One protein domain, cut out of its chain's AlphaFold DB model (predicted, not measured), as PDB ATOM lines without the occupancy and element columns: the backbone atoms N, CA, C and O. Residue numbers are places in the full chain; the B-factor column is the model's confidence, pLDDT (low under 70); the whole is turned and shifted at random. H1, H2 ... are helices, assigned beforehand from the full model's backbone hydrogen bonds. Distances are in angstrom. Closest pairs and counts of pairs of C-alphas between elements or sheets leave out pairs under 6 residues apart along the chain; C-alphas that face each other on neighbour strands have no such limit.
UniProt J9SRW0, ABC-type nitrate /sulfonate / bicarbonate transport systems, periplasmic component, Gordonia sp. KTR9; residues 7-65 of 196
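Overview. This is residues 7 to 65 of the 196 residues of the protein "ABC-type nitrate /sulfonate / bicarbonate transport systems, periplasmic component" of Gordonia sp. KTR9 (UniProt J9SRW0). Little regular structure is here: helix H1 sits at one end of an elongated shape, and a long link leads from it to a looped body at the other end, with short helices H2 and H3. You will find 59 printed residues, three named helices in the order H1, H2, H3 and no named strand; the class is all helix, with 21 residues in named elements. The whole is only just compact, close to loose, with a radius of gyration of the C-alphas of 12.1 A, and spans 33 by 21 by 18 A.

Arrangement. Start with H1, residues 7 to 16, which is apart from H2, residues 33 to 36, and from H3, residues 50 to 56. H2 and H3 are close but not clearly touching; their closest C-alphas, Ile 36 and Leu 54, are 6.5 A apart. In H1 and H3 every O i to N i+4 pair is within hydrogen-bond range; H2 is too short for one.

Along the chain. Find C-alpha 7 at (-12.795, -17.780, 25.073); H1 runs 14.5 A to C-alpha 16. H2 covers 4.9 A; H3 runs 10.1 A to C-alpha 56 at (6.408, -24.219, 47.662).

Size, cuts and confidence. The C-alphas farthest apart, Gly 17 and Leu 56, are 33.6 A apart. Both links are long, the printed part has no cut, and Gly 30 is under pLDDT 70.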
ATOM      1  N   ALA A   7     -11.748 -17.081  25.811       72.44
ATOM      2  CA  ALA A   7     -12.795 -17.780  25.073       72.44
ATOM      3  C   ALA A   7     -12.941 -19.248  25.509       72.44
ATOM      4  O   ALA A   7     -14.062 -19.690  25.741       72.44
ATOM      5  N   ASP A   8     -11.832 -19.969  25.691       74.31
ATOM      6  CA  ASP A   8     -11.854 -21.374  26.125       74.31
ATOM      7  C   ASP A   8     -12.416 -21.502  27.548       74.31
ATOM      8  O   ASP A   8     -13.219 -22.388  27.837       74.31
ATOM      9  N   PHE A   9     -12.052 -20.571  28.440       80.56
ATOM     10  CA  PHE A   9     -12.581 -20.542  29.806       80.56
ATOM     11  C   PHE A   9     -14.091 -20.262  29.837       80.56
ATOM     12  O   PHE A   9     -14.818 -20.936  30.563       80.56
ATOM     13  N   VAL A  10     -14.578 -19.317  29.028       81.81
ATOM     14  CA  VAL A  10     -16.020 -19.032  28.916       81.81
ATOM     15  C   VAL A  10     -16.776 -20.239  28.356       81.81
ATOM     16  O   VAL A  10     -17.787 -20.636  28.931       81.81
ATOM     17  N   ALA A  11     -16.261 -20.881  27.303       79.19
ATOM     18  CA  ALA A  11     -16.866 -22.089  26.742       79.19
ATOM     19  C   ALA A  11     -16.924 -23.238  27.767       79.19
ATOM     20  O   ALA A  11     -17.894 -24.001  27.816       79.19
ATOM     21  N   TRP A  12     -15.907 -23.359  28.625       81.88
ATOM     22  CA  TRP A  12     -15.926 -24.311  29.730       81.88
ATOM     23  C   TRP A  12     -16.995 -23.964  30.780       81.88
ATOM     24  O   TRP A  12     -17.782 -24.845  31.132       81.88
ATOM     25  N   LEU A  13     -17.102 -22.704  31.222       86.31
ATOM     26  CA  LEU A  13     -18.154 -22.275  32.157       86.31
ATOM     27  C   LEU A  13     -19.552 -22.614  31.627       86.31
ATOM     28  O   LEU A  13     -20.321 -23.282  32.324       86.31
ATOM     29  N   GLU A  14     -19.835 -22.265  30.370       82.88
ATOM     30  CA  GLU A  14     -21.102 -22.590  29.708       82.88
ATOM     31  C   GLU A  14     -21.374 -24.101  29.711       82.88
ATOM     32  O   GLU A  14     -22.487 -24.531  30.027       82.88
ATOM     33  N   SER A  15     -20.354 -24.922  29.433       80.38
ATOM     34  CA  SER A  15     -20.479 -26.387  29.443       80.38
ATOM     35  C   SER A  15     -20.817 -26.963  30.825       80.38
ATOM     36  O   SER A  15     -21.468 -28.003  30.919       80.38
ATOM     37  N   THR A  16     -20.439 -26.262  31.897       84.00
ATOM     38  CA  THR A  16     -20.763 -26.631  33.286       84.00
ATOM     39  C   THR A  16     -22.068 -26.012  33.796       84.00
ATOM     40  O   THR A  16     -22.508 -26.323  34.903       84.00
ATOM     41  N   GLY A  17     -22.720 -25.165  32.990       87.31
ATOM     42  CA  GLY A  17     -23.941 -24.451  33.362       87.31
ATOM     43  C   GLY A  17     -23.717 -23.256  34.294       87.31
ATOM     44  O   GLY A  17     -24.678 -22.803  34.915       87.31
ATOM     45  N   VAL A  18     -22.479 -22.763  34.400       89.00
ATOM     46  CA  VAL A  18     -22.130 -21.542  35.142       89.00
ATOM     47  C   VAL A  18     -22.242 -20.346  34.201       89.00
ATOM     48  O   VAL A  18     -21.694 -20.364  33.099       89.00
ATOM     49  N   ASP A  19     -22.958 -19.307  34.626       88.88
ATOM     50  CA  ASP A  19     -23.111 -18.084  33.836       88.88
ATOM     51  C   ASP A  19     -21.853 -17.209  33.987       88.88
ATOM     52  O   ASP A  19     -21.365 -16.997  35.097       88.88
ATOM     53  N   GLU A  20     -21.315 -16.681  32.881       88.25
ATOM     54  CA  GLU A  20     -20.120 -15.819  32.897       88.25
ATOM     55  C   GLU A  20     -20.286 -14.619  33.849       88.25
ATOM     56  O   GLU A  20     -19.324 -14.181  34.477       88.25
ATOM     57  N   SER A  21     -21.510 -14.104  34.013       91.44
ATOM     58  CA  SER A  21     -21.800 -12.983  34.914       91.44
ATOM     59  C   SER A  21     -21.664 -13.318  36.404       91.44
ATOM     60  O   SER A  21     -21.622 -12.400  37.228       91.44
ATOM     61  N   GLU A  22     -21.563 -14.601  36.764       92.38
ATOM     62  CA  GLU A  22     -21.308 -15.054  38.135       92.38
ATOM     63  C   GLU A  22     -19.821 -14.999  38.511       92.38
ATOM     64  O   GLU A  22     -19.483 -15.115  39.691       92.38
ATOM     65  N   VAL A  23     -18.928 -14.775  37.541       91.31
ATOM     66  CA  VAL A  23     -17.479 -14.709  37.759       91.31
ATOM     67  C   VAL A  23     -16.883 -13.388  37.273       91.31
ATOM     68  O   VAL A  23     -17.449 -12.659  36.465       91.31
ATOM     69  N   THR A  24     -15.698 -13.048  37.782       91.06
ATOM     70  CA  THR A  24     -14.886 -11.941  37.253       91.06
ATOM     71  C   THR A  24     -13.638 -12.513  36.602       91.06
ATOM     72  O   THR A  24     -12.757 -13.024  37.289       91.06
ATOM     73  N   ILE A  25     -13.548 -12.408  35.276       88.69
ATOM     74  CA  ILE A  25     -12.388 -12.896  34.528       88.69
ATOM     75  C   ILE A  25     -11.272 -11.854  34.592       88.69
ATOM     76  O   ILE A  25     -11.421 -10.722  34.125       88.69
ATOM     77  N   VAL A  26     -10.132 -12.247  35.156       87.81
ATOM     78  CA  VAL A  26      -8.931 -11.412  35.239       87.81
ATOM     79  C   VAL A  26      -7.881 -11.971  34.279       87.81
ATOM     80  O   VAL A  26      -7.416 -13.092  34.482       87.81
ATOM     81  N   PRO A  27      -7.470 -11.220  33.241       81.81
ATOM     82  CA  PRO A  27      -6.376 -11.638  32.379       81.81
ATOM     83  C   PRO A  27      -5.073 -11.667  33.179       81.81
ATOM     84  O   PRO A  27      -4.595 -10.628  33.639       81.81
ATOM     85  N   ILE A  28      -4.493 -12.852  33.323       78.25
ATOM     86  CA  ILE A  28      -3.212 -13.061  33.998       78.25
ATOM     87  C   ILE A  28      -2.240 -13.789  33.076       78.25
ATOM     88  O   ILE A  28      -2.632 -14.422  32.098       78.25
ATOM     89  N   GLN A  29      -0.952 -13.623  33.355       71.88
ATOM     90  CA  GLN A  29       0.105 -14.382  32.693       71.88
ATOM     91  C   GLN A  29       0.309 -15.702  33.446       71.88
ATOM     92  O   GLN A  29      -0.174 -15.850  34.562       71.88
ATOM     93  N   GLY A  30       0.993 -16.671  32.837       69.56
ATOM     94  CA  GLY A  30       1.072 -18.055  33.332       69.56
ATOM     95  C   GLY A  30       1.775 -18.284  34.683       69.56
ATOM     96  O   GLY A  30       2.093 -19.430  34.994       69.56
ATOM     97  N   ASP A  31       2.048 -17.249  35.478       82.12
ATOM     98  CA  ASP A  31       2.613 -17.374  36.822       82.12
ATOM     99  C   ASP A  31       1.520 -17.488  37.906       82.12
ATOM    100  O   ASP A  31       0.392 -17.021  37.746       82.12
ATOM    101  N   ALA A  32       1.845 -18.134  39.030       87.50
ATOM    102  CA  ALA A  32       0.903 -18.372  40.128       87.50
ATOM    103  C   ALA A  32       0.803 -17.204  41.136       87.50
ATOM    104  O   ALA A  32       0.064 -17.303  42.120       87.50
ATOM    105  N   ALA A  33       1.532 -16.098  40.942       89.88
ATOM    106  CA  ALA A  33       1.629 -15.025  41.932       89.88
ATOM    107  C   ALA A  33       0.289 -14.316  42.226       89.88
ATOM    108  O   ALA A  33       0.031 -14.022  43.403       89.88
ATOM    109  N   PRO A  34      -0.606 -14.078  41.243       91.00
ATOM    110  CA  PRO A  34      -1.939 -13.539  41.512       91.00
ATOM    111  C   PRO A  34      -2.744 -14.411  42.481       91.00
ATOM    112  O   PRO A  34      -3.413 -13.883  43.367       91.00
ATOM    113  N   LEU A  35      -2.633 -15.737  42.372       91.56
ATOM    114  CA  LEU A  35      -3.332 -16.665  43.259       91.56
ATOM    115  C   LEU A  35      -2.661 -16.734  44.641       91.56
ATOM    116  O   LEU A  35      -3.337 -16.651  45.663       91.56
ATOM    117  N   ILE A  36      -1.323 -16.786  44.698       91.81
ATOM    118  CA  ILE A  36      -0.564 -16.783  45.966       91.81
ATOM    119  C   ILE A  36      -0.867 -15.530  46.804       91.81
ATOM    120  O   ILE A  36      -0.985 -15.613  48.031       91.81
ATOM    121  N   SER A  37      -0.987 -14.374  46.143       92.19
ATOM    122  CA  SER A  37      -1.260 -13.081  46.783       92.19
ATOM    123  C   SER A  37      -2.739 -12.838  47.101       92.19
ATOM    124  O   SER A  37      -3.045 -11.877  47.810       92.19
ATOM    125  N   GLY A  38      -3.648 -13.699  46.628       91.25
ATOM    126  CA  GLY A  38      -5.092 -13.548  46.811       91.25
ATOM    127  C   GLY A  38      -5.715 -12.446  45.949       91.25
ATOM    128  O   GLY A  38      -6.748 -11.893  46.316       91.25
ATOM    129  N   GLN A  39      -5.078 -12.083  44.833       91.69
ATOM    130  CA  GLN A  39      -5.654 -11.171  43.842       91.69
ATOM    131  C   GLN A  39      -6.779 -11.840  43.038       91.69
ATOM    132  O   GLN A  39      -7.702 -11.156  42.596       91.69
ATOM    133  N   VAL A  40      -6.682 -13.156  42.840       92.38
ATOM    134  CA  VAL A  40      -7.687 -13.997  42.180       92.38
ATOM    135  C   VAL A  40      -7.964 -15.229  43.035       92.38
ATOM    136  O   VAL A  40      -7.085 -15.676  43.770       92.38
ATOM    137  N   ASP A  41      -9.168 -15.787  42.913       91.50
ATOM    138  CA  ASP A  41      -9.580 -16.991  43.648       91.50
ATOM    139  C   ASP A  41      -9.198 -18.296  42.926       91.50
ATOM    140  O   ASP A  41      -9.090 -19.347  43.555       91.50
ATOM    141  N   ALA A  42      -8.974 -18.237  41.607       89.75
ATOM    142  CA  ALA A  42      -8.602 -19.375  40.770       89.75
ATOM    143  C   ALA A  42      -7.728 -18.937  39.582       89.75
ATOM    144  O   ALA A  42      -7.785 -17.788  39.140       89.75
ATOM    145  N   ILE A  43      -6.937 -19.874  39.052       88.62
ATOM    146  CA  ILE A  43      -6.144 -19.719  37.826       88.62
ATOM    147  C   ILE A  43      -6.351 -20.940  36.931       88.62
ATOM    148  O   ILE A  43      -6.360 -22.067  37.417       88.62
ATOM    149  N   SER A  44      -6.475 -20.714  35.625       85.44
ATOM    150  CA  SER A  44      -6.341 -21.781  34.632       85.44
ATOM    151  C   SER A  44      -4.863 -21.978  34.313       85.44
ATOM    152  O   SER A  44      -4.168 -21.020  33.967       85.44
ATOM    153  N   GLY A  45      -4.380 -23.212  34.393       85.19
ATOM    154  CA  GLY A  45      -2.975 -23.528  34.181       85.19
ATOM    155  C   GLY A  45      -2.724 -25.024  34.039       85.19
ATOM    156  O   GLY A  45      -3.659 -25.814  33.950       85.19
ATOM    157  N   LEU A  46      -1.450 -25.396  34.018       88.06
ATOM    158  CA  LEU A  46      -1.016 -26.783  34.014       88.06
ATOM    159  C   LEU A  46      -1.046 -27.338  35.435       88.06
ATOM    160  O   LEU A  46      -0.451 -26.757  36.349       88.06
ATOM    161  N   ALA A  47      -1.654 -28.511  35.593       91.25
ATOM    162  CA  ALA A  47      -1.680 -29.253  36.853       91.25
ATOM    163  C   ALA A  47      -0.273 -29.595  37.386       91.25
ATOM    164  O   ALA A  47      -0.105 -29.891  38.564       91.25
ATOM    165  N   THR A  48       0.750 -29.501  36.538       91.62
ATOM    166  CA  THR A  48       2.148 -29.752  36.890       91.62
ATOM    167  C   THR A  48       2.902 -28.497  37.334       91.62
ATOM    168  O   THR A  48       3.861 -28.617  38.089       91.62
ATOM    169  N   ASN A  49       2.469 -27.289  36.937       89.69
ATOM    170  CA  ASN A  49       3.239 -26.051  37.136       89.69
ATOM    171  C   ASN A  49       2.708 -25.181  38.278       89.69
ATOM    172  O   ASN A  49       3.428 -24.889  39.235       89.69
ATOM    173  N   GLN A  50       1.459 -24.716  38.170       90.25
ATOM    174  CA  GLN A  50       0.874 -23.813  39.167       90.25
ATOM    175  C   GLN A  50       0.755 -24.475  40.551       90.25
ATOM    176  O   GLN A  50       1.069 -23.802  41.537       90.25
ATOM    177  N   PRO A  51       0.387 -25.767  40.662       92.38
ATOM    178  CA  PRO A  51       0.315 -26.444  41.955       92.38
ATOM    179  C   PRO A  51       1.675 -26.540  42.647       92.38
ATOM    180  O   PRO A  51       1.767 -26.184  43.818       92.38
ATOM    181  N   ALA A  52       2.746 -26.862  41.910       93.38
ATOM    182  CA  ALA A  52       4.107 -26.866  42.451       93.38
ATOM    183  C   ALA A  52       4.483 -25.508  43.071       93.38
ATOM    184  O   ALA A  52       4.955 -25.429  44.202       93.38
ATOM    185  N   ALA A  53       4.218 -24.409  42.356       91.50
ATOM    186  CA  ALA A  53       4.507 -23.064  42.857       91.50
ATOM    187  C   ALA A  53       3.693 -22.702  44.117       91.50
ATOM    188  O   ALA A  53       4.201 -22.019  45.007       91.50
ATOM    189  N   LEU A  54       2.436 -23.147  44.201       92.81
ATOM    190  CA  LEU A  54       1.571 -22.928  45.362       92.81
ATOM    191  C   LEU A  54       2.054 -23.721  46.581       92.81
ATOM    192  O   LEU A  54       2.153 -23.155  47.671       92.81
ATOM    193  N   GLU A  55       2.399 -24.991  46.395       93.81
ATOM    194  CA  GLU A  55       2.907 -25.869  47.451       93.81
ATOM    195  C   GLU A  55       4.230 -25.347  48.037       93.81
ATOM    196  O   GLU A  55       4.359 -25.255  49.259       93.81
ATOM    197  N   LEU A  56       5.166 -24.873  47.200       92.75
ATOM    198  CA  LEU A  56       6.408 -24.219  47.662       92.75
ATOM    199  C   LEU A  56       6.153 -22.912  48.414       92.75
ATOM    200  O   LEU A  56       6.894 -22.548  49.327       92.75
ATOM    201  N   ALA A  57       5.073 -22.211  48.073       92.75
ATOM    202  CA  ALA A  57       4.611 -21.040  48.811       92.75
ATOM    203  C   ALA A  57       3.839 -21.400  50.102       92.75
ATOM    204  O   ALA A  57       3.281 -20.511  50.755       92.75
ATOM    205  N   GLY A  58       3.790 -22.683  50.483       94.06
ATOM    206  CA  GLY A  58       3.095 -23.175  51.673       94.06
ATOM    207  C   GLY A  58       1.571 -23.119  51.560       94.06
ATOM    208  O   GLY A  58       0.884 -22.949  52.572       94.06
ATOM    209  N   LYS A  59       1.037 -23.181  50.336       94.44
ATOM    210  CA  LYS A  59      -0.399 -23.261  50.045       94.44
ATOM    211  C   LYS A  59      -0.795 -24.705  49.733       94.44
ATOM    212  O   LYS A  59       0.050 -25.525  49.405       94.44
ATOM    213  N   ASP A  60      -2.090 -24.978  49.824       93.00
ATOM    214  CA  ASP A  60      -2.697 -26.273  49.508       93.00
ATOM    215  C   ASP A  60      -3.615 -26.086  48.286       93.00
ATOM    216  O   ASP A  60      -4.719 -25.547  48.435       93.00
ATOM    217  N   PRO A  61      -3.129 -26.354  47.058       92.50
ATOM    218  CA  PRO A  61      -3.896 -26.113  45.844       92.50
ATOM    219  C   PRO A  61      -5.001 -27.158  45.654       92.50
ATOM    220  O   PRO A  61      -4.788 -28.357  45.798       92.50
ATOM    221  N   VAL A  62      -6.181 -26.699  45.234       93.00
ATOM    222  CA  VAL A  62      -7.265 -27.572  44.763       93.00
ATOM    223  C   VAL A  62      -7.255 -27.571  43.239       93.00
ATOM    224  O   VAL A  62      -7.281 -26.505  42.624       93.00
ATOM    225  N   LEU A  63      -7.225 -28.761  42.637       92.31
ATOM    226  CA  LEU A  63      -7.243 -28.929  41.185       92.31
ATOM    227  C   LEU A  63      -8.654 -29.233  40.695       92.31
ATOM    228  O   LEU A  63      -9.355 -30.066  41.265       92.31
ATOM    229  N   LEU A  64      -9.037 -28.561  39.615       90.31
ATOM    230  CA  LEU A  64     -10.212 -28.871  38.811       90.31
ATOM    231  C   LEU A  64      -9.693 -29.250  37.428       90.31
ATOM    232  O   LEU A  64      -9.310 -28.371  36.654       90.31
ATOM    233  N   LEU A  65      -9.589 -30.550  37.151       89.81
ATOM    234  CA  LEU A  65      -9.075 -31.019  35.869       89.81
ATOM    235  C   LEU A  65     -10.171 -30.907  34.815       89.81
ATOM    236  O   LEU A  65     -11.318 -31.260  35.064       89.81
TER     237      LEU A  65